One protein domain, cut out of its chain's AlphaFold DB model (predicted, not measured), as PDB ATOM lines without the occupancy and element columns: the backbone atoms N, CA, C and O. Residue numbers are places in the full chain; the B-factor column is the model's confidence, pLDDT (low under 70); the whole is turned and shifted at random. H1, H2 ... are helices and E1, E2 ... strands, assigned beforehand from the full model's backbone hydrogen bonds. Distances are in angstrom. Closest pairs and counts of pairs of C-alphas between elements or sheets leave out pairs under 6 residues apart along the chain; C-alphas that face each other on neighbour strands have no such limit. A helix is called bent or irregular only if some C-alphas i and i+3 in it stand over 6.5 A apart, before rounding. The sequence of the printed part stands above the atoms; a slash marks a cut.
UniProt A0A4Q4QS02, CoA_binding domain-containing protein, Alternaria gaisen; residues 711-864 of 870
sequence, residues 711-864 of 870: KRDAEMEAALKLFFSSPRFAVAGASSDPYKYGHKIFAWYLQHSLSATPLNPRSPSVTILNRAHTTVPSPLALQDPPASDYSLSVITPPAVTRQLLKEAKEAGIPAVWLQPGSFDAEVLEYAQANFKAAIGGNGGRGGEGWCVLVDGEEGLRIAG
ATOM      1  N   LYS A 711     -20.679 -35.831 -52.337       66.94
ATOM      2  CA  LYS A 711     -21.030 -35.633 -50.921       66.94
ATOM      3  C   LYS A 711     -22.470 -36.069 -50.611       66.94
ATOM      4  O   LYS A 711     -22.707 -36.665 -49.568       66.94
ATOM      5  N   ARG A 712     -23.412 -35.786 -51.516       67.00
ATOM      6  CA  ARG A 712     -24.831 -36.136 -51.354       67.00
ATOM      7  C   ARG A 712     -25.057 -37.644 -51.467       67.00
ATOM      8  O   ARG A 712     -25.841 -38.189 -50.697       67.00
ATOM      9  N   ASP A 713     -24.350 -38.302 -52.380       72.06
ATOM     10  CA  ASP A 713     -24.443 -39.755 -52.559       72.06
ATOM     11  C   ASP A 713     -23.920 -40.488 -51.312       72.06
ATOM     12  O   ASP A 713     -24.597 -41.365 -50.782       72.06
ATOM     13  N   ALA A 714     -22.793 -40.036 -50.749       76.94
ATOM     14  CA  ALA A 714     -22.247 -40.582 -49.504       76.94
ATOM     15  C   ALA A 714     -23.169 -40.367 -48.283       76.94
ATOM     16  O   ALA A 714     -23.298 -41.253 -47.436       76.94
ATOM     17  N   GLU A 715     -23.829 -39.206 -48.180       84.25
ATOM     18  CA  GLU A 715     -24.815 -38.927 -47.121       84.25
ATOM     19  C   GLU A 715     -26.038 -39.854 -47.225       84.25
ATOM     20  O   GLU A 715     -26.548 -40.329 -46.207       84.25
ATOM     21  N   MET A 716     -26.485 -40.161 -48.444       87.94
ATOM     22  CA  MET A 716     -27.639 -41.030 -48.663       87.94
ATOM     23  C   MET A 716     -27.319 -42.516 -48.484       87.94
ATOM     24  O   MET A 716     -28.108 -43.238 -47.874       87.94
ATOM     25  N   GLU A 717     -26.145 -42.981 -48.920       87.62
ATOM     26  CA  GLU A 717     -25.669 -44.333 -48.600       87.62
ATOM     27  C   GLU A 717     -25.594 -44.549 -47.081       87.62
ATOM     28  O   GLU A 717     -26.026 -45.586 -46.570       87.62
ATOM     29  N   ALA A 718     -25.119 -43.547 -46.331       89.88
ATOM     30  CA  ALA A 718     -25.108 -43.590 -44.872       89.88
ATOM     31  C   ALA A 718     -26.527 -43.647 -44.276       89.88
ATOM     32  O   ALA A 718     -26.760 -44.394 -43.321       89.88
ATOM     33  N   ALA A 719     -27.485 -42.912 -44.851       93.50
ATOM     34  CA  ALA A 719     -28.883 -42.940 -44.426       93.50
ATOM     35  C   ALA A 719     -29.545 -44.308 -44.678       93.50
ATOM     36  O   ALA A 719     -30.183 -44.850 -43.771       93.50
ATOM     37  N   LEU A 720     -29.341 -44.901 -45.861       93.06
ATOM     38  CA  LEU A 720     -29.809 -46.249 -46.216       93.06
ATOM     39  C   LEU A 720     -29.223 -47.313 -45.290       93.06
ATOM     40  O   LEU A 720     -29.952 -48.160 -44.767       93.06
ATOM     41  N   LYS A 721     -27.912 -47.228 -45.032       94.00
ATOM     42  CA  LYS A 721     -27.217 -48.115 -44.100       94.00
ATOM     43  C   LYS A 721     -27.817 -48.039 -42.700       94.00
ATOM     44  O   LYS A 721     -28.063 -49.074 -42.085       94.00
ATOM     45  N   LEU A 722     -28.060 -46.826 -42.197       94.12
ATOM     46  CA  LEU A 722     -28.629 -46.634 -40.867       94.12
ATOM     47  C   LEU A 722     -30.063 -47.168 -40.790       94.12
ATOM     48  O   LEU A 722     -30.381 -47.891 -39.849       94.12
ATOM     49  N   PHE A 723     -30.898 -46.886 -41.792       96.88
ATOM     50  CA  PHE A 723     -32.276 -47.374 -41.843       96.88
ATOM     51  C   PHE A 723     -32.350 -48.907 -41.811       96.88
ATOM     52  O   PHE A 723     -33.065 -49.490 -40.997       96.88
ATOM     53  N   PHE A 724     -31.569 -49.591 -42.649       95.44
ATOM     54  CA  PHE A 724     -31.587 -51.055 -42.697       95.44
ATOM     55  C   PHE A 724     -30.802 -51.734 -41.568       95.44
ATOM     56  O   PHE A 724     -30.930 -52.946 -41.395       95.44
ATOM     57  N   SER A 725     -30.048 -50.983 -40.757       92.75
ATOM     58  CA  SER A 725     -29.394 -51.525 -39.558       92.75
ATOM     59  C   SER A 725     -30.376 -51.835 -38.420       92.75
ATOM     60  O   SER A 725     -30.066 -52.670 -37.566       92.75
ATOM     61  N   SER A 726     -31.573 -51.232 -38.423       93.06
ATOM     62  CA  SER A 726     -32.592 -51.480 -37.400       93.06
ATOM     63  C   SER A 726     -33.031 -52.953 -37.371       93.06
ATOM     64  O   SER A 726     -33.228 -53.575 -38.423       93.06
ATOM     65  N   PRO A 727     -33.200 -53.555 -36.181       92.12
ATOM     66  CA  PRO A 727     -33.671 -54.934 -36.053       92.12
ATOM     67  C   PRO A 727     -35.143 -55.090 -36.465       92.12
ATOM     68  O   PRO A 727     -35.532 -56.172 -36.906       92.12
ATOM     69  N   ARG A 728     -35.952 -54.024 -36.364       95.19
ATOM     70  CA  ARG A 728     -37.359 -54.019 -36.778       95.19
ATOM     71  C   ARG A 728     -37.721 -52.854 -37.686       95.19
ATOM     72  O   ARG A 728     -37.046 -51.827 -37.726       95.19
ATOM     73  N   PHE A 729     -38.827 -53.023 -38.403       97.56
ATOM     74  CA  PHE A 729     -39.397 -52.015 -39.288       97.56
ATOM     75  C   PHE A 729     -40.864 -51.766 -38.951       97.56
ATOM     76  O   PHE A 729     -41.599 -52.672 -38.569       97.56
ATOM     77  N   ALA A 730     -41.300 -50.523 -39.080       97.62
ATOM     78  CA  ALA A 730     -42.695 -50.127 -38.955       97.62
ATOM     79  C   ALA A 730     -43.162 -49.588 -40.308       97.62
ATOM     80  O   ALA A 730     -42.440 -48.818 -40.936       97.62
ATOM     81  N   VAL A 731     -44.347 -49.985 -40.777       98.06
ATOM     82  CA  VAL A 731     -44.856 -49.590 -42.104       98.06
ATOM     83  C   VAL A 731     -46.168 -48.828 -41.957       98.06
ATOM     84  O   VAL A 731     -47.235 -49.423 -41.794       98.06
ATOM     85  N   ALA A 732     -46.092 -47.499 -42.009       97.62
ATOM     86  CA  ALA A 732     -47.235 -46.602 -41.885       97.62
ATOM     87  C   ALA A 732     -48.008 -46.472 -43.197       97.62
ATOM     88  O   ALA A 732     -47.486 -45.994 -44.202       97.62
ATOM     89  N   GLY A 733     -49.284 -46.868 -43.162       95.25
ATOM     90  CA  GLY A 733     -50.154 -46.919 -44.337       95.25
ATOM     91  C   GLY A 733     -50.406 -48.333 -44.868       95.25
ATOM     92  O   GLY A 733     -50.925 -48.470 -45.974       95.25
ATOM     93  N   ALA A 734     -50.068 -49.377 -44.102       95.00
ATOM     94  CA  ALA A 734     -50.316 -50.771 -44.473       95.00
ATOM     95  C   ALA A 734     -51.811 -51.048 -44.744       95.00
ATOM     96  O   ALA A 734     -52.696 -50.525 -44.058       95.00
ATOM     97  N   SER A 735     -52.112 -51.883 -45.744       95.06
ATOM     98  CA  SER A 735     -53.486 -52.166 -46.181       95.06
ATOM     99  C   SER A 735     -53.653 -53.607 -46.664       95.06
ATOM    100  O   SER A 735     -52.753 -54.145 -47.296       95.06
ATOM    101  N   SER A 736     -54.821 -54.212 -46.428       95.19
ATOM    102  CA  SER A 736     -55.177 -55.524 -47.000       95.19
ATOM    103  C   SER A 736     -55.470 -55.478 -48.504       95.19
ATOM    104  O   SER A 736     -55.556 -56.519 -49.137       95.19
ATOM    105  N   ASP A 737     -55.645 -54.285 -49.074       93.44
ATOM    106  CA  ASP A 737     -55.980 -54.087 -50.485       93.44
ATOM    107  C   ASP A 737     -54.728 -54.239 -51.377       93.44
ATOM    108  O   ASP A 737     -53.850 -53.370 -51.310       93.44
ATOM    109  N   PRO A 738     -54.635 -55.287 -52.223       91.62
ATOM    110  CA  PRO A 738     -53.441 -55.578 -53.024       91.62
ATOM    111  C   PRO A 738     -53.112 -54.492 -54.057       91.62
ATOM    112  O   PRO A 738     -51.973 -54.398 -54.522       91.62
ATOM    113  N   TYR A 739     -54.075 -53.627 -54.387       91.00
ATOM    114  CA  TYR A 739     -53.865 -52.521 -55.316       91.00
ATOM    115  C   TYR A 739     -53.161 -51.323 -54.662       91.00
ATOM    116  O   TYR A 739     -52.555 -50.513 -55.367       91.00
ATOM    117  N   LYS A 740     -53.165 -51.213 -53.325       90.19
ATOM    118  CA  LYS A 740     -52.532 -50.096 -52.603       90.19
ATOM    119  C   LYS A 740     -51.043 -50.326 -52.364       90.19
ATOM    120  O   LYS A 740     -50.615 -51.405 -51.961       90.19
ATOM    121  N   TYR A 741     -50.246 -49.264 -52.487       93.69
ATOM    122  CA  TYR A 741     -48.805 -49.311 -52.202       93.69
ATOM    123  C   TYR A 741     -48.479 -49.757 -50.775       93.69
ATOM    124  O   TYR A 741     -47.500 -50.468 -50.574       93.69
ATOM    125  N   GLY A 742     -49.330 -49.430 -49.800       93.50
ATOM    126  CA  GLY A 742     -49.191 -49.929 -48.433       93.50
ATOM    127  C   GLY A 742     -49.221 -51.458 -48.320       93.50
ATOM    128  O   GLY A 742     -48.537 -52.008 -47.461       93.50
ATOM    129  N   HIS A 743     -49.962 -52.152 -49.193       96.75
ATOM    130  CA  HIS A 743     -49.937 -53.615 -49.277       96.75
ATOM    131  C   HIS A 743     -48.627 -54.102 -49.893       96.75
ATOM    132  O   HIS A 743     -47.937 -54.931 -49.307       96.75
ATOM    133  N   LYS A 744     -48.257 -53.543 -51.052       97.00
ATOM    134  CA  LYS A 744     -47.060 -53.935 -51.814       97.00
ATOM    135  C   LYS A 744     -45.771 -53.739 -51.011       97.00
ATOM    136  O   LYS A 744     -44.928 -54.627 -50.980       97.00
ATOM    137  N   ILE A 745     -45.635 -52.606 -50.324       96.62
ATOM    138  CA  ILE A 745     -44.448 -52.285 -49.523       96.62
ATOM    139  C   ILE A 745     -44.375 -53.158 -48.276       96.62
ATOM    140  O   ILE A 745     -43.308 -53.675 -47.964       96.62
ATOM    141  N   PHE A 746     -45.491 -53.386 -47.580       97.25
ATOM    142  CA  PHE A 746     -45.474 -54.305 -46.444       97.25
ATOM    143  C   PHE A 746     -45.152 -55.742 -46.882       97.25
ATOM    144  O   PHE A 746     -44.325 -56.395 -46.252       97.25
ATOM    145  N   ALA A 747     -45.725 -56.204 -48.000       96.38
ATOM    146  CA  ALA A 747     -45.393 -57.496 -48.597       96.38
ATOM    147  C   ALA A 747     -43.900 -57.605 -48.942       96.38
ATOM    148  O   ALA A 747     -43.304 -58.645 -48.680       96.38
ATOM    149  N   TRP A 748     -43.283 -56.529 -49.444       96.88
ATOM    150  CA  TRP A 748     -41.846 -56.484 -49.714       96.88
ATOM    151  C   TRP A 748     -41.025 -56.748 -48.447       96.88
ATOM    152  O   TRP A 748     -40.188 -57.645 -48.459       96.88
ATOM    153  N   TYR A 749     -41.307 -56.071 -47.325       96.06
ATOM    154  CA  TYR A 749     -40.590 -56.344 -46.068       96.06
ATOM    155  C   TYR A 749     -40.728 -57.810 -45.638       96.06
ATOM    156  O   TYR A 749     -39.737 -58.438 -45.269       96.06
ATOM    157  N   LEU A 750     -41.938 -58.372 -45.740       95.00
ATOM    158  CA  LEU A 750     -42.181 -59.772 -45.396       95.00
ATOM    159  C   LEU A 750     -41.417 -60.739 -46.306       95.00
ATOM    160  O   LEU A 750     -40.805 -61.668 -45.799       95.00
ATOM    161  N   GLN A 751     -41.418 -60.521 -47.622       93.69
ATOM    162  CA  GLN A 751     -40.728 -61.376 -48.598       93.69
ATOM    163  C   GLN A 751     -39.206 -61.384 -48.419       93.69
ATOM    164  O   GLN A 751     -38.563 -62.370 -48.762       93.69
ATOM    165  N   HIS A 752     -38.638 -60.313 -47.856       92.75
ATOM    166  CA  HIS A 752     -37.204 -60.194 -47.561       92.75
ATOM    167  C   HIS A 752     -36.858 -60.649 -46.138       92.75
ATOM    168  O   HIS A 752     -35.785 -60.332 -45.626       92.75
ATOM    169  N   SER A 753     -37.774 -61.365 -45.474       90.88
ATOM    170  CA  SER A 753     -37.603 -61.854 -44.104       90.88
ATOM    171  C   SER A 753     -37.316 -60.739 -43.081       90.88
ATOM    172  O   SER A 753     -36.733 -60.983 -42.024       90.88
ATOM    173  N   LEU A 754     -37.737 -59.500 -43.367       93.12
ATOM    174  CA  LEU A 754     -37.573 -58.361 -42.467       93.12
ATOM    175  C   LEU A 754     -38.755 -58.300 -41.496       93.12
ATOM    176  O   LEU A 754     -39.921 -58.304 -41.893       93.12
ATOM    177  N   SER A 755     -38.459 -58.210 -40.198       93.69
ATOM    178  CA  SER A 755     -39.492 -58.133 -39.163       93.69
ATOM    179  C   SER A 755     -40.190 -56.769 -39.211       93.69
ATOM    180  O   SER A 755     -39.648 -55.774 -38.724       93.69
ATOM    181  N   ALA A 756     -41.378 -56.727 -39.822       95.56
ATOM    182  CA  ALA A 756     -42.151 -55.507 -40.024       95.56
ATOM    183  C   ALA A 756     -43.503 -55.519 -39.291       95.56
ATOM    184  O   ALA A 756     -44.267 -56.481 -39.384       95.56
ATOM    185  N   THR A 757     -43.822 -54.411 -38.621       97.19
ATOM    186  CA  THR A 757     -45.104 -54.165 -37.941       97.19
ATOM    187  C   THR A 757     -45.958 -53.203 -38.779       97.19
ATOM    188  O   THR A 757     -45.492 -52.105 -39.104       97.19
ATOM    189  N   PRO A 758     -47.200 -53.565 -39.156       97.56
ATOM    190  CA  PRO A 758     -48.054 -52.694 -39.955       97.56
ATOM    191  C   PRO A 758     -48.711 -51.618 -39.081       97.56
ATOM    192  O   PRO A 758     -49.273 -51.905 -38.026       97.56
ATOM    193  N   LEU A 759     -48.673 -50.365 -39.533       97.06
ATOM    194  CA  LEU A 759     -49.290 -49.222 -38.856       97.06
ATOM    195  C   LEU A 759     -50.547 -48.792 -39.620       97.06
ATOM    196  O   LEU A 759     -50.462 -48.324 -40.763       97.06
ATOM    197  N   ASN A 760     -51.715 -48.949 -38.991       95.19
ATOM    198  CA  ASN A 760     -53.002 -48.527 -39.544       95.19
ATOM    199  C   ASN A 760     -54.032 -48.285 -38.419       95.19
ATOM    200  O   ASN A 760     -54.509 -49.246 -37.821       95.19
ATOM    201  N   PRO A 761     -54.446 -47.032 -38.154       92.25
ATOM    202  CA  PRO A 761     -55.403 -46.731 -37.086       92.25
ATOM    203  C   PRO A 761     -56.854 -47.107 -37.423       92.25
ATOM    204  O   PRO A 761     -57.709 -47.083 -36.543       92.25
ATOM    205  N   ARG A 762     -57.169 -47.414 -38.689       91.88
ATOM    206  CA  ARG A 762     -58.549 -47.671 -39.146       91.88
ATOM    207  C   ARG A 762     -58.925 -49.146 -39.143       91.88
ATOM    208  O   ARG A 762     -60.098 -49.466 -39.298       91.88
ATOM    209  N   SER A 763     -57.946 -50.038 -39.050       90.38
ATOM    210  CA  SER A 763     -58.175 -51.476 -39.122       90.38
ATOM    211  C   SER A 763     -57.249 -52.178 -38.137       90.38
ATOM    212  O   SER A 763     -56.057 -51.891 -38.198       90.38
ATOM    213  N   PRO A 764     -57.758 -53.061 -37.256       91.50
ATOM    214  CA  PRO A 764     -56.968 -53.738 -36.219       91.50
ATOM    215  C   PRO A 764     -56.059 -54.856 -36.764       91.50
ATOM    216  O   PRO A 764     -55.197 -55.369 -36.049       91.50
ATOM    217  N   SER A 765     -56.246 -55.258 -38.022       95.62
ATOM    218  CA  SER A 765     -55.389 -56.221 -38.707       95.62
ATOM    219  C   SER A 765     -55.363 -55.961 -40.213       95.62
ATOM    220  O   SER A 765     -56.308 -55.419 -40.784       95.62
ATOM    221  N   VAL A 766     -54.273 -56.351 -40.873       95.62
ATOM    222  CA  VAL A 766     -54.169 -56.370 -42.339       95.62
ATOM    223  C   VAL A 766     -53.840 -57.775 -42.830       95.62
ATOM    224  O   VAL A 766     -53.067 -58.490 -42.193       95.62
ATOM    225  N   THR A 767     -54.419 -58.177 -43.960       95.50
ATOM    226  CA  THR A 767     -54.187 -59.493 -44.571       95.50
ATOM    227  C   THR A 767     -53.263 -59.343 -45.769       95.50
ATOM    228  O   THR A 767     -53.632 -58.716 -46.760       95.50
ATOM    229  N   ILE A 768     -52.049 -59.887 -45.669       94.38
ATOM    230  CA  ILE A 768     -50.986 -59.756 -46.674       94.38
ATOM    231  C   ILE A 768     -50.269 -61.111 -46.769       94.38
ATOM    232  O   ILE A 768     -50.076 -61.771 -45.752       94.38
ATOM    233  N   LEU A 769     -49.949 -61.579 -47.983       89.75
ATOM    234  CA  LEU A 769     -49.406 -62.933 -48.231       89.75
ATOM    235  C   LEU A 769     -50.235 -64.056 -47.566       89.75
ATOM    236  O   LEU A 769     -49.691 -65.001 -46.996       89.75
ATOM    237  N   ASN A 770     -51.567 -63.931 -47.608       86.75
ATOM    238  CA  ASN A 770     -52.528 -64.854 -46.987       86.75
ATOM    239  C   ASN A 770     -52.354 -65.047 -45.467       86.75
ATOM    240  O   ASN A 770     -52.826 -66.036 -44.907       86.75
ATOM    241  N   ARG A 771     -51.706 -64.099 -44.776       90.44
ATOM    242  CA  ARG A 771     -51.549 -64.088 -43.316       90.44
ATOM    243  C   ARG A 771     -52.111 -62.795 -42.735       90.44
ATOM    244  O   ARG A 771     -51.990 -61.726 -43.329       90.44
ATOM    245  N   ALA A 772     -52.765 -62.901 -41.580       93.00
ATOM    246  CA  ALA A 772     -53.246 -61.742 -40.840       93.00
ATOM    247  C   ALA A 772     -52.120 -61.190 -39.955       93.00
ATOM    248  O   ALA A 772     -51.504 -61.934 -39.193       93.00
ATOM    249  N   HIS A 773     -51.883 -59.885 -40.039       95.00
ATOM    250  CA  HIS A 773     -50.903 -59.163 -39.236       95.00
ATOM    251  C   HIS A 773     -51.620 -58.122 -38.379       95.00
ATOM    252  O   HIS A 773     -52.330 -57.267 -38.912       95.00
ATOM    253  N   THR A 774     -51.444 -58.193 -37.059       96.06
ATOM    254  CA  THR A 774     -52.000 -57.213 -36.117       96.06
ATOM    255  C   THR A 774     -51.380 -55.845 -36.366       96.06
ATOM    256  O   THR A 774     -50.158 -55.726 -36.464       96.06
ATOM    257  N   THR A 775     -52.217 -54.819 -36.481       95.88
ATOM    258  CA  THR A 775     -51.758 -53.447 -36.691       95.88
ATOM    259  C   THR A 775     -51.594 -52.715 -35.367       95.88
ATOM    260  O   THR A 775     -52.237 -53.035 -34.367       95.88
ATOM    261  N   VAL A 776     -50.758 -51.683 -35.377       95.62
ATOM    262  CA  VAL A 776     -50.733 -50.669 -34.317       95.62
ATOM    263  C   VAL A 776     -51.208 -49.321 -34.878       95.62
ATOM    264  O   VAL A 776     -51.023 -49.050 -36.069       95.62
ATOM    265  N   PRO A 777     -51.857 -48.467 -34.067       92.00
ATOM    266  CA  PRO A 777     -52.468 -47.240 -34.575       92.00
ATOM    267  C   PRO A 777     -51.443 -46.155 -34.911       92.00
ATOM    268  O   PRO A 777     -51.704 -45.336 -35.793       92.00
ATOM    269  N   SER A 778     -50.292 -46.137 -34.228       94.38
ATOM    270  CA  SER A 778     -49.263 -45.114 -34.421       94.38
ATOM    271  C   SER A 778     -47.883 -45.535 -33.881       94.38
ATOM    272  O   SER A 778     -47.795 -46.538 -33.165       94.38
ATOM    273  N   PRO A 779     -46.798 -44.797 -34.205       95.44
ATOM    274  CA  PRO A 779     -45.448 -45.076 -33.709       95.44
ATOM    275  C   PRO A 779     -45.329 -45.137 -32.179       95.44
ATOM    276  O   PRO A 779     -44.543 -45.929 -31.667       95.44
ATOM    277  N   LEU A 780     -46.134 -44.362 -31.442       94.94
ATOM    278  CA  LEU A 780     -46.134 -44.337 -29.970       94.94
ATOM    279  C   LEU A 780     -46.646 -45.647 -29.343       94.94
ATOM    280  O   LEU A 780     -46.407 -45.911 -28.168       94.94
ATOM    281  N   ALA A 781     -47.350 -46.477 -30.116       94.19
ATOM    282  CA  ALA A 781     -47.864 -47.768 -29.664       94.19
ATOM    283  C   ALA A 781     -46.853 -48.924 -29.830       94.19
ATOM    284  O   ALA A 781     -47.174 -50.066 -29.505       94.19
ATOM    285  N   LEU A 782     -45.640 -48.655 -30.329       92.88
ATOM    286  CA  LEU A 782     -44.566 -49.645 -30.447       92.88
ATOM    287  C   LEU A 782     -43.860 -49.817 -29.091       92.88
ATOM    288  O   LEU A 782     -43.031 -48.993 -28.710       92.88
ATOM    289  N   GLN A 783     -44.215 -50.875 -28.354       82.38
ATOM    290  CA  GLN A 783     -43.715 -51.115 -26.988       82.38
ATOM    291  C   GLN A 783     -42.800 -52.341 -26.853       82.38
ATOM    292  O   GLN A 783     -41.961 -52.359 -25.956       82.38
ATOM    293  N   ASP A 784     -42.933 -53.345 -27.726       80.88
ATOM    294  CA  ASP A 784     -42.134 -54.577 -27.668       80.88
ATOM    295  C   ASP A 784     -41.657 -55.021 -29.069       80.88
ATOM    296  O   ASP A 784     -42.448 -55.535 -29.874       80.88
ATOM    297  N   PRO A 785     -40.370 -54.811 -29.421       86.50
ATOM    298  CA  PRO A 785     -39.337 -54.043 -28.712       86.50
ATOM    299  C   PRO A 785     -39.657 -52.532 -28.659       86.50
ATOM    300  O   PRO A 785     -40.605 -52.089 -29.316       86.50
ATOM    301  N   PRO A 786     -38.896 -51.717 -27.901       91.19
ATOM    302  CA  PRO A 786     -39.085 -50.266 -27.875       91.19
ATOM    303  C   PRO A 786     -38.964 -49.641 -29.271       91.19
ATOM    304  O   PRO A 786     -38.216 -50.116 -30.124       91.19
ATOM    305  N   ALA A 787     -39.657 -48.524 -29.499       91.75
ATOM    306  CA  ALA A 787     -39.650 -47.819 -30.783       91.75
ATOM    307  C   ALA A 787     -38.244 -47.391 -31.270       91.75
ATOM    308  O   ALA A 787     -38.038 -47.255 -32.475       91.75
ATOM    309  N   SER A 788     -37.252 -47.266 -30.380       93.50
ATOM    310  CA  SER A 788     -35.843 -47.036 -30.741       93.50
ATOM    311  C   SER A 788     -35.225 -48.132 -31.616       93.50
ATOM    312  O   SER A 788     -34.243 -47.877 -32.315       93.50
ATOM    313  N   ASP A 789     -35.808 -49.330 -31.601       95.12
ATOM    314  CA  ASP A 789     -35.350 -50.495 -32.360       95.12
ATOM    315  C   ASP A 789     -36.010 -50.585 -33.749       95.12
ATOM    316  O   ASP A 789     -35.708 -51.487 -34.537       95.12
ATOM    317  N   TYR A 790     -36.905 -49.647 -34.073       97.69
ATOM    318  CA  TYR A 790     -37.622 -49.600 -35.342       97.69
ATOM    319  C   TYR A 790     -37.028 -48.568 -36.297       97.69
ATOM    320  O   TYR A 790     -36.703 -47.458 -35.903       97.69
ATOM    321  N   SER A 791     -36.991 -48.890 -37.584       98.06
ATOM    322  CA  SER A 791     -36.968 -47.885 -38.652       98.06
ATOM    323  C   SER A 791     -38.356 -47.755 -39.281       98.06
ATOM    324  O   SER A 791     -39.060 -48.753 -39.453       98.06
ATOM    325  N   LEU A 792     -38.783 -46.535 -39.609       98.12
ATOM    326  CA  LEU A 792     -40.162 -46.262 -40.040       98.12
ATOM    327  C   LEU A 792     -40.262 -45.986 -41.546       98.12
ATOM    328  O   LEU A 792     -39.746 -44.988 -42.039       98.12
ATOM    329  N   SER A 793     -40.997 -46.837 -42.258       98.25
ATOM    330  CA  SER A 793     -41.372 -46.673 -43.665       98.25
ATOM    331  C   SER A 793     -42.754 -46.026 -43.772       98.25
ATOM    332  O   SER A 793     -43.715 -46.527 -43.184       98.25
ATOM    333  N   VAL A 794     -42.872 -44.907 -44.491       97.94
ATOM    334  CA  VAL A 794     -44.085 -44.074 -44.507       97.94
ATOM    335  C   VAL A 794     -44.671 -43.952 -45.911       97.94
ATOM    336  O   VAL A 794     -44.003 -43.492 -46.831       97.94
ATOM    337  N   ILE A 795     -45.945 -44.332 -46.053       96.94
ATOM    338  CA  ILE A 795     -46.707 -44.352 -47.317       96.94
ATOM    339  C   ILE A 795     -48.035 -43.583 -47.172       96.94
ATOM    340  O   ILE A 795     -48.980 -43.751 -47.941       96.94
ATOM    341  N   THR A 796     -48.164 -42.757 -46.133       95.75
ATOM    342  CA  THR A 796     -49.373 -41.963 -45.893       95.75
ATOM    343  C   THR A 796     -49.299 -40.606 -46.600       95.75
ATOM    344  O   THR A 796     -48.198 -40.119 -46.829       95.75
ATOM    345  N   PRO A 797     -50.428 -39.948 -46.924       95.19
ATOM    346  CA  PRO A 797     -50.407 -38.608 -47.519       95.19
ATOM    347  C   PRO A 797     -49.678 -37.572 -46.636       95.19
ATOM    348  O   PRO A 797     -49.723 -37.714 -45.408       95.19
ATOM    349  N   PRO A 798     -49.100 -36.489 -47.202       95.12
ATOM    350  CA  PRO A 798     -48.230 -35.546 -46.480       95.12
ATOM    351  C   PRO A 798     -48.815 -34.987 -45.174       95.12
ATOM    352  O   PRO A 798     -48.129 -34.935 -44.152       95.12
ATOM    353  N   ALA A 799     -50.113 -34.660 -45.165       90.94
ATOM    354  CA  ALA A 799     -50.808 -34.158 -43.977       90.94
ATOM    355  C   ALA A 799     -50.788 -35.154 -42.800       90.94
ATOM    356  O   ALA A 799     -50.658 -34.750 -41.646       90.94
ATOM    357  N   VAL A 800     -50.885 -36.455 -43.092       95.25
ATOM    358  CA  VAL A 800     -50.818 -37.530 -42.089       95.25
ATOM    359  C   VAL A 800     -49.363 -37.817 -41.721       95.25
ATOM    360  O   VAL A 800     -49.039 -37.938 -40.540       95.25
ATOM    361  N   THR A 801     -48.472 -37.851 -42.716       97.44
ATOM    362  CA  THR A 801     -47.034 -38.067 -42.518       97.44
ATOM    363  C   THR A 801     -46.429 -37.055 -41.550       97.44
ATOM    364  O   THR A 801     -45.677 -37.446 -40.663       97.44
ATOM    365  N   ARG A 802     -46.793 -35.768 -41.638       95.00
ATOM    366  CA  ARG A 802     -46.294 -34.734 -40.713       95.00
ATOM    367  C   ARG A 802     -46.583 -35.062 -39.246       95.00
ATOM    368  O   ARG A 802     -45.729 -34.835 -38.391       95.00
ATOM    369  N   GLN A 803     -47.779 -35.567 -38.952       95.06
ATOM    370  CA  GLN A 803     -48.162 -35.949 -37.593       95.06
ATOM    371  C   GLN A 803     -47.438 -37.231 -37.161       95.06
ATOM    372  O   GLN A 803     -46.866 -37.270 -36.073       95.06
ATOM    373  N   LEU A 804     -47.358 -38.228 -38.047       96.75
ATOM    374  CA  LEU A 804     -46.616 -39.466 -37.795       96.75
ATOM    375  C   LEU A 804     -45.132 -39.224 -37.509       96.75
ATOM    376  O   LEU A 804     -44.574 -39.895 -36.650       96.75
ATOM    377  N   LEU A 805     -44.487 -38.265 -38.181       97.94
ATOM    378  CA  LEU A 805     -43.085 -37.930 -37.921       97.94
ATOM    379  C   LEU A 805     -42.876 -37.298 -36.542       97.94
ATOM    380  O   LEU A 805     -41.853 -37.555 -35.913       97.94
ATOM    381  N   LYS A 806     -43.832 -36.507 -36.040       97.25
ATOM    382  CA  LYS A 806     -43.762 -35.978 -34.668       97.25
ATOM    383  C   LYS A 806     -43.848 -37.108 -33.646       97.25
ATOM    384  O   LYS A 806     -43.014 -37.178 -32.752       97.25
ATOM    385  N   GLU A 807     -44.800 -38.018 -33.836       97.12
ATOM    386  CA  GLU A 807     -44.991 -39.188 -32.973       97.12
ATOM    387  C   GLU A 807     -43.805 -40.154 -33.041       97.12
ATOM    388  O   GLU A 807     -43.368 -40.672 -32.022       97.12
ATOM    389  N   ALA A 808     -43.233 -40.367 -34.228       97.44
ATOM    390  CA  ALA A 808     -42.040 -41.185 -34.417       97.44
ATOM    391  C   ALA A 808     -40.811 -40.580 -33.725       97.44
ATOM    392  O   ALA A 808     -40.040 -41.309 -33.100       97.44
ATOM    393  N   LYS A 809     -40.645 -39.253 -33.800       97.19
ATOM    394  CA  LYS A 809     -39.583 -38.536 -33.087       97.19
ATOM    395  C   LYS A 809     -39.753 -38.670 -31.573       97.19
ATOM    396  O   LYS A 809     -38.782 -38.943 -30.877       97.19
ATOM    397  N   GLU A 810     -40.975 -38.489 -31.077       96.50
ATOM    398  CA  GLU A 810     -41.314 -38.630 -29.656       96.50
ATOM    399  C   GLU A 810     -41.099 -40.065 -29.152       96.50
ATOM    400  O   GLU A 810     -40.532 -40.259 -28.081       96.50
ATOM    401  N   ALA A 811     -41.454 -41.067 -29.960       94.81
ATOM    402  CA  ALA A 811     -41.216 -42.478 -29.666       94.81
ATOM    403  C   ALA A 811     -39.721 -42.867 -29.708       94.81
ATOM    404  O   ALA A 811     -39.341 -43.919 -29.200       94.81
ATOM    405  N   GLY A 812     -38.855 -42.036 -30.297       95.81
ATOM    406  CA  GLY A 812     -37.414 -42.280 -30.375       95.81
ATOM    407  C   GLY A 812     -36.963 -43.111 -31.580       95.81
ATOM    408  O   GLY A 812     -35.881 -43.696 -31.534       95.81
ATOM    409  N   ILE A 813     -37.752 -43.156 -32.659       97.69
ATOM    410  CA  ILE A 813     -37.392 -43.854 -33.903       97.69
ATOM    411  C   ILE A 813     -36.150 -43.192 -34.534       97.69
ATOM    412  O   ILE A 813     -36.180 -41.992 -34.813       97.69
ATOM    413  N   PRO A 814     -35.048 -43.926 -34.788       95.56
ATOM    414  CA  PRO A 814     -33.795 -43.354 -35.287       95.56
ATOM    415  C   PRO A 814     -33.822 -42.929 -36.760       95.56
ATOM    416  O   PRO A 814     -33.141 -41.961 -37.110       95.56
ATOM    417  N   ALA A 815     -34.556 -43.644 -37.617       97.62
ATOM    418  CA  ALA A 815     -34.520 -43.434 -39.061       97.62
ATOM    419  C   ALA A 815     -35.897 -43.578 -39.717       97.62
ATOM    420  O   ALA A 815     -36.718 -44.412 -39.324       97.62
ATOM    421  N   VAL A 816     -36.129 -42.761 -40.745       98.06
ATOM    422  CA  VAL A 816     -37.385 -42.714 -41.499       98.06
ATOM    423  C   VAL A 816     -37.131 -42.812 -42.995       98.06
ATOM    424  O   VAL A 816     -36.152 -42.270 -43.509       98.06
ATOM    425  N   TRP A 817     -38.046 -43.470 -43.700       97.94
ATOM    426  CA  TRP A 817     -38.072 -43.538 -45.154       97.94
ATOM    427  C   TRP A 817     -39.436 -43.099 -45.667       97.94
ATOM    428  O   TRP A 817     -40.448 -43.773 -45.468       97.94
ATOM    429  N   LEU A 818     -39.449 -41.951 -46.330       97.44
ATOM    430  CA  LEU A 818     -40.621 -41.333 -46.925       97.44
ATOM    431  C   LEU A 818     -40.743 -41.799 -48.375       97.44
ATOM    432  O   LEU A 818     -39.883 -41.483 -49.198       97.44
ATOM    433  N   GLN A 819     -41.780 -42.577 -48.681       96.12
ATOM    434  CA  GLN A 819     -42.016 -43.035 -50.049       96.12
ATOM    435  C   GLN A 819     -42.465 -41.877 -50.953       96.12
ATOM    436  O   GLN A 819     -43.017 -40.885 -50.462       96.12
ATOM    437  N   PRO A 820     -42.300 -42.000 -52.281       94.19
ATOM    438  CA  PRO A 820     -42.864 -41.045 -53.226       94.19
ATOM    439  C   PRO A 820     -44.350 -40.776 -52.958       94.19
ATOM    440  O   PRO A 820     -45.134 -41.687 -52.689       94.19
ATOM    441  N   GLY A 821     -44.725 -39.496 -52.958       90.94
ATOM    442  CA  GLY A 821     -46.083 -39.046 -52.642       90.94
ATOM    443  C   GLY A 821     -46.433 -38.979 -51.147       90.94
ATOM    444  O   GLY A 821     -47.519 -38.504 -50.813       90.94
ATOM    445  N   SER A 822     -45.542 -39.392 -50.231       94.38
ATOM    446  CA  SER A 822     -45.798 -39.327 -48.783       94.38
ATOM    447  C   SER A 822     -45.353 -38.020 -48.117       94.38
ATOM    448  O   SER A 822     -45.562 -37.852 -46.915       94.38
ATOM    449  N   PHE A 823     -44.703 -37.117 -48.854       94.50
ATOM    450  CA  PHE A 823     -44.082 -35.900 -48.328       94.50
ATOM    451  C   PHE A 823     -44.259 -34.696 -49.265       94.50
ATOM    452  O   PHE A 823     -44.422 -34.844 -50.473       94.50
ATOM    453  N   ASP A 824     -44.200 -33.503 -48.682       93.81
ATOM    454  CA  ASP A 824     -43.977 -32.222 -49.352       93.81
ATOM    455  C   ASP A 824     -42.656 -31.605 -48.838       93.81
ATOM    456  O   ASP A 824     -41.892 -32.260 -48.119       93.81
ATOM    457  N   ALA A 825     -42.362 -30.356 -49.213       89.25
ATOM    458  CA  ALA A 825     -41.136 -29.679 -48.790       89.25
ATOM    459  C   ALA A 825     -41.022 -29.546 -47.257       89.25
ATOM    460  O   ALA A 825     -39.947 -29.788 -46.712       89.25
ATOM    461  N   GLU A 826     -42.123 -29.236 -46.559       91.75
ATOM    462  CA  GLU A 826     -42.125 -29.077 -45.097       91.75
ATOM    463  C   GLU A 826     -41.897 -30.416 -44.384       91.75
ATOM    464  O   GLU A 826     -41.169 -30.491 -43.394       91.75
ATOM    465  N   VAL A 827     -42.518 -31.490 -44.882       96.38
ATOM    466  CA  VAL A 827     -42.356 -32.839 -44.329       96.38
ATOM    467  C   VAL A 827     -40.915 -33.327 -44.484       96.38
ATOM    468  O   VAL A 827     -40.361 -33.896 -43.540       96.38
ATOM    469  N   LEU A 828     -40.305 -33.105 -45.651       94.12
ATOM    470  CA  LEU A 828     -38.934 -33.536 -45.913       94.12
ATOM    471  C   LEU A 828     -37.923 -32.760 -45.057       94.12
ATOM    472  O   LEU A 828     -37.047 -33.375 -44.451       94.12
ATOM    473  N   GLU A 829     -38.080 -31.438 -44.951       93.75
ATOM    474  CA  GLU A 829     -37.242 -30.593 -44.091       93.75
ATOM    475  C   GLU A 829     -37.370 -31.006 -42.618       93.75
ATOM    476  O   GLU A 829     -36.366 -31.167 -41.918       93.75
ATOM    477  N   TYR A 830     -38.596 -31.279 -42.153       96.56
ATOM    478  CA  TYR A 830     -38.816 -31.789 -40.803       96.56
ATOM    479  C   TYR A 830     -38.115 -33.134 -40.585       96.56
ATOM    480  O   TYR A 830     -37.457 -33.316 -39.563       96.56
ATOM    481  N   ALA A 831     -38.220 -34.078 -41.523       96.62
ATOM    482  CA  ALA A 831     -37.566 -35.376 -41.392       96.62
ATOM    483  C   ALA A 831     -36.035 -35.237 -41.297       96.62
ATOM    484  O   ALA A 831     -35.416 -35.791 -40.389       96.62
ATOM    485  N   GLN A 832     -35.432 -34.435 -42.176       93.50
ATOM    486  CA  GLN A 832     -33.984 -34.205 -42.208       93.50
ATOM    487  C   GLN A 832     -33.461 -33.516 -40.941       93.50
ATOM    488  O   GLN A 832     -32.363 -33.822 -40.486       93.50
ATOM    489  N   ALA A 833     -34.247 -32.619 -40.343       94.56
ATOM    490  CA  ALA A 833     -33.850 -31.906 -39.132       94.56
ATOM    491  C   ALA A 833     -34.000 -32.729 -37.837       94.56
ATOM    492  O   ALA A 833     -33.433 -32.355 -36.811       94.56
ATOM    493  N   ASN A 834     -34.798 -33.806 -37.842       96.06
ATOM    494  CA  ASN A 834     -35.247 -34.457 -36.604       96.06
ATOM    495  C   ASN A 834     -34.870 -35.937 -36.462       96.06
ATOM    496  O   ASN A 834     -34.977 -36.459 -35.353       96.06
ATOM    497  N   PHE A 835     -34.428 -36.601 -37.531       96.81
ATOM    498  CA  PHE A 835     -34.040 -38.014 -37.514       96.81
ATOM    499  C   PHE A 835     -32.555 -38.182 -37.829       96.81
ATOM    500  O   PHE A 835     -31.965 -37.370 -38.534       96.81
ATOM    501  N   LYS A 836     -31.941 -39.262 -37.330       93.88
ATOM    502  CA  LYS A 836     -30.528 -39.566 -37.618       93.88
ATOM    503  C   LYS A 836     -30.320 -39.943 -39.087       93.88
ATOM    504  O   LYS A 836     -29.248 -39.704 -39.631       93.88
ATOM    505  N   ALA A 837     -31.344 -40.528 -39.709       95.38
ATOM    506  CA  ALA A 837     -31.426 -40.732 -41.148       95.38
ATOM    507  C   ALA A 837     -32.846 -40.451 -41.642       95.38
ATOM    508  O   ALA A 837     -33.823 -40.946 -41.077       95.38
ATOM    509  N   ALA A 838     -32.942 -39.680 -42.720       95.56
ATOM    510  CA  ALA A 838     -34.184 -39.410 -43.425       95.56
ATOM    511  C   ALA A 838     -33.973 -39.689 -44.912       95.56
ATOM    512  O   ALA A 838     -33.242 -38.970 -45.590       95.56
ATOM    513  N   ILE A 839     -34.608 -40.750 -45.401       95.44
ATOM    514  CA  ILE A 839     -34.566 -41.152 -46.805       95.44
ATOM    515  C   ILE A 839     -35.831 -40.613 -47.469       95.44
ATOM    516  O   ILE A 839     -36.942 -40.884 -47.014       95.44
ATOM    517  N   GLY A 840     -35.669 -39.807 -48.512       89.25
ATOM    518  CA  GLY A 840     -36.765 -39.125 -49.195       89.25
ATOM    519  C   GLY A 840     -36.259 -37.939 -50.013       89.25
ATOM    520  O   GLY A 840     -35.085 -37.573 -49.941       89.25
ATOM    521  N   GLY A 841     -37.145 -37.322 -50.793       84.88
ATOM    522  CA  GLY A 841     -36.783 -36.248 -51.721       84.88
ATOM    523  C   GLY A 841     -36.229 -36.745 -53.058       84.88
ATOM    524  O   GLY A 841     -36.343 -37.923 -53.395       84.88
ATOM    525  N   ASN A 842     -35.643 -35.823 -53.826       74.25
ATOM    526  CA  ASN A 842     -35.140 -36.097 -55.174       74.25
ATOM    527  C   ASN A 842     -33.918 -37.032 -55.127       74.25
ATOM    528  O   ASN A 842     -32.914 -36.707 -54.490       74.25
ATOM    529  N   GLY A 843     -33.995 -38.161 -55.828       74.50
ATOM    530  CA  GLY A 843     -32.973 -39.207 -55.876       74.50
ATOM    531  C   GLY A 843     -33.617 -40.593 -55.947       74.50
ATOM    532  O   GLY A 843     -34.814 -40.691 -56.199       74.50
ATOM    533  N   GLY A 844     -32.837 -41.643 -55.694       62.69
ATOM    534  CA  GLY A 844     -33.279 -43.026 -55.872       62.69
ATOM    535  C   GLY A 844     -33.258 -43.437 -57.343       62.69
ATOM    536  O   GLY A 844     -33.092 -42.609 -58.238       62.69
ATOM    537  N   ARG A 845     -33.391 -44.736 -57.603       60.34
ATOM    538  CA  ARG A 845     -33.448 -45.297 -58.961       60.34
ATOM    539  C   ARG A 845     -34.809 -45.061 -59.626       60.34
ATOM    540  O   ARG A 845     -34.930 -45.240 -60.832       60.34
ATOM    541  N   GLY A 846     -35.823 -44.648 -58.859       54.31
ATOM    542  CA  GLY A 846     -37.130 -44.225 -59.365       54.31
ATOM    543  C   GLY A 846     -37.205 -42.711 -59.606       54.31
ATOM    544  O   GLY A 846     -36.757 -41.922 -58.780       54.31
ATOM    545  N   GLY A 847     -37.829 -42.287 -60.711       52.91
ATOM    546  CA  GLY A 847     -37.963 -40.866 -61.083       52.91
ATOM    547  C   GLY A 847     -38.791 -39.996 -60.119       52.91
ATOM    548  O   GLY A 847     -38.755 -38.771 -60.222       52.91
ATOM    549  N   GLU A 848     -39.509 -40.604 -59.169       65.50
ATOM    550  CA  GLU A 848     -40.377 -39.923 -58.193       65.50
ATOM    551  C   GLU A 848     -39.762 -39.807 -56.780       65.50
ATOM    552  O   GLU A 848     -40.417 -39.319 -55.855       65.50
ATOM    553  N   GLY A 849     -38.511 -40.244 -56.593       81.44
ATOM    554  CA  GLY A 849     -37.822 -40.266 -55.300       81.44
ATOM    555  C   GLY A 849     -37.485 -41.680 -54.812       81.44
ATOM    556  O   GLY A 849     -37.777 -42.681 -55.464       81.44
ATOM    557  N   TRP A 850     -36.894 -41.760 -53.619       88.06
ATOM    558  CA  TRP A 850     -36.433 -43.011 -53.006       88.06
ATOM    559  C   TRP A 850     -37.587 -43.947 -52.636       88.06
ATOM    560  O   TRP A 850     -38.343 -43.660 -51.704       88.06
ATOM    561  N   CYS A 851     -37.685 -45.105 -53.286       92.25
ATOM    562  CA  CYS A 851     -38.765 -46.064 -53.064       92.25
ATOM    563  C   CYS A 851     -38.237 -47.408 -52.560       92.25
ATOM    564  O   CYS A 851     -37.340 -47.980 -53.160       92.25
ATOM    565  N   VAL A 852     -38.839 -47.989 -51.520       93.31
ATOM    566  CA  VAL A 852     -38.403 -49.304 -50.997       93.31
ATOM    567  C   VAL A 852     -38.539 -50.418 -52.043       93.31
ATOM    568  O   VAL A 852     -37.683 -51.292 -52.110       93.31
ATOM    569  N   LEU A 853     -39.558 -50.359 -52.906       91.56
ATOM    570  CA  LEU A 853     -39.756 -51.352 -53.971       91.56
ATOM    571  C   LEU A 853     -38.692 -51.281 -55.078       91.56
ATOM    572  O   LEU A 853     -38.584 -52.222 -55.859       91.56
ATOM    573  N   VAL A 854     -37.938 -50.180 -55.155       89.69
ATOM    574  CA  VAL A 854     -36.947 -49.914 -56.209       89.69
ATOM    575  C   VAL A 854     -35.524 -49.898 -55.630       89.69
ATOM    576  O   VAL A 854     -34.605 -50.526 -56.148       89.69
ATOM    577  N   ASP A 855     -35.330 -49.209 -54.512       90.12
ATOM    578  CA  ASP A 855     -34.043 -48.935 -53.869       90.12
ATOM    579  C   ASP A 855     -33.772 -49.831 -52.654       90.12
ATOM    580  O   ASP A 855     -32.656 -49.850 -52.135       90.12
ATOM    581  N   GLY A 856     -34.769 -50.592 -52.190       90.94
ATOM    582  CA  GLY A 856     -34.656 -51.414 -50.985       90.94
ATOM    583  C   GLY A 856     -33.592 -52.507 -51.088       90.94
ATOM    584  O   GLY A 856     -32.839 -52.700 -50.139       90.94
ATOM    585  N   GLU A 857     -33.474 -53.166 -52.244       90.44
ATOM    586  CA  GLU A 857     -32.455 -54.204 -52.493       90.44
ATOM    587  C   GLU A 857     -31.029 -53.636 -52.382       90.44
ATOM    588  O   GLU A 857     -30.147 -54.229 -51.760       90.44
ATOM    589  N   GLU A 858     -30.807 -52.438 -52.928       86.25
ATOM    590  CA  GLU A 858     -29.510 -51.767 -52.844       86.25
ATOM    591  C   GLU A 858     -29.218 -51.289 -51.420       86.25
ATOM    592  O   GLU A 858     -28.112 -51.474 -50.915       86.25
ATOM    593  N   GLY A 859     -30.218 -50.747 -50.721       89.94
ATOM    594  CA  GLY A 859     -30.050 -50.371 -49.322       89.94
ATOM    595  C   GLY A 859     -29.769 -51.568 -48.403       89.94
ATOM    596  O   GLY A 859     -28.950 -51.441 -47.491       89.94
ATOM    597  N   LEU A 860     -30.361 -52.743 -48.659       90.75
ATOM    598  CA  LEU A 860     -30.032 -53.985 -47.946       90.75
ATOM    599  C   LEU A 860     -28.578 -54.403 -48.188       90.75
ATOM    600  O   LEU A 860     -27.860 -54.714 -47.231       90.75
ATOM    601  N   ARG A 861     -28.118 -54.330 -49.443       87.06
ATOM    602  CA  ARG A 861     -26.725 -54.604 -49.823       87.06
ATOM    603  C   ARG A 861     -25.752 -53.647 -49.130       87.06
ATOM    604  O   ARG A 861     -24.760 -54.098 -48.560       87.06
ATOM    605  N   ILE A 862     -26.046 -52.344 -49.125       87.44
ATOM    606  CA  ILE A 862     -25.249 -51.308 -48.440       87.44
ATOM    607  C   ILE A 862     -25.180 -51.567 -46.925       87.44
ATOM    608  O   ILE A 862     -24.143 -51.347 -46.291       87.44
ATOM    609  N   ALA A 863     -26.271 -52.062 -46.335       88.62
ATOM    610  CA  ALA A 863     -26.331 -52.426 -44.924       88.62
ATOM    611  C   ALA A 863     -25.688 -53.784 -44.593       88.62
ATOM    612  O   ALA A 863     -25.574 -54.119 -43.414       88.62
ATOM    613  N   GLY A 864     -25.247 -54.552 -45.595       85.25
ATOM    614  CA  GLY A 864     -24.665 -55.880 -45.401       85.25
ATOM    615  C   GLY A 864     -25.676 -56.930 -44.933       85.25
ATOM    616  O   GLY A 864     -25.296 -57.860 -44.225       85.25
TER     617      GLY A 864
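What this domain is: This is residues 711 to 864 of the 870 residues of the protein "CoA_binding domain-containing protein" of Alternaria gaisen (UniProt A0A4Q4QS02). A twisted sheet of five parallel strands forms the core, with helices H1 and H2 packed over one face and H3 and H4 over the other, in three layers. H5 packs on H1 on the side of the first pair, and a small hairpin, E3 and E4, lies beyond the sheet's edge strand E2, at the opposite end of the longest axis from the first residues of H1. The printed part has 154 residues, with five named helices and seven named strands in the order H1 E1 H2 E2 E3 E4 E5 H3 E6 H4 E7 H5; the large sheet runs E2 E1 E5 E6 E7 and the small one, E3 E4, is antiparallel. The class is mixed, helices and strands, and the whole is compact, with a radius of gyration of the C-alphas of 14.0 A and spans of 43 by 29 by 27 A.

How they stand to each other: In the large sheet, E1, residues 728 to 732, and E5, residues 790 to 794, are parallel inner strands at 24 degrees, with N 732 and O 793 2.8 A apart, within hydrogen-bond range. On the other side of E1 is the edge strand E2, residues 756 to 759, with N 757 and O 729 at 2.8 A. E6, residues 815 to 818, is the parallel neighbour of E5, with N 794 and O 817 at 2.8 A, and the edge strand E7, residues 837 to 839, is the parallel neighbour of E6, with N 818 and O 839 at 2.8 A. From edge to edge the strands' lines turn by 73 degrees. On one face, H1, residues 711 to 725, runs across the strands at 77 degrees to E7 on the local plane, at a height over the sheet of 7.7 A. On the same face, H2, residues 741 to 751, runs along the strands, at 8 degrees to E1 on the local plane and at a height of 9.4 A. On the opposite face, H3, residues 798 to 811, is over E5 and H4, residues 825 to 834, is over E7, at heights of 9.2 A and 9.1 A. H3 and H4 touch, the same way at a shallow tilt of 8 degrees, closest at the C-alphas of Arg 802 and Val 827, 5.7 A. E1, H2, E2, then E5, H3, E6, and E6, H4, E7 are strand-helix-strand units, parallel neighbour strands with a helix between, each with a right-handed crossover. H5, residues 852 to 862, touches H1 about perpendicular at 89 degrees, closest at the C-alphas of Leu 720 and Gly 859, 5.2 A. E3, residues 765 to 768, and E4, residues 771 to 774, form a hairpin, with N 766 and O 773 at 2.9 A; the closest C-alphas of E2 and E4 are Pro 758 and His 773, 7.1 A apart. In H1, H2 and H4 every O i to N i+4 pair is within hydrogen-bond range; in H3 9 of 10 are, and in H5 5 of 7.

Where its parts are: H1 begins at C-alpha 711 (-21.030, -35.633, -50.921) and is 21.3 A long; H3 is 19.5 A, H2 15.0 A and H4 14.4 A. E1 measures 13.4 A and E5, from C-alpha 790 (-37.622, -49.600, -35.342), 12.5 A. H5, 13.5 A, is irregular, with C-alphas 854 and 857 7.2 A apart, and ends at C-alpha 862 (-25.249, -51.308, -48.440).

The domain as a whole: The C-alphas farthest apart are those of Lys 711 and Asn 770, 43.1 A. The printed part has no cut. The long links are E4 to E5, 15 residues, and E7 to H5, 12 residues. The mean pLDDT of the printed part is 91.7, with residues 711 to 712 and 844 to 848 under 70.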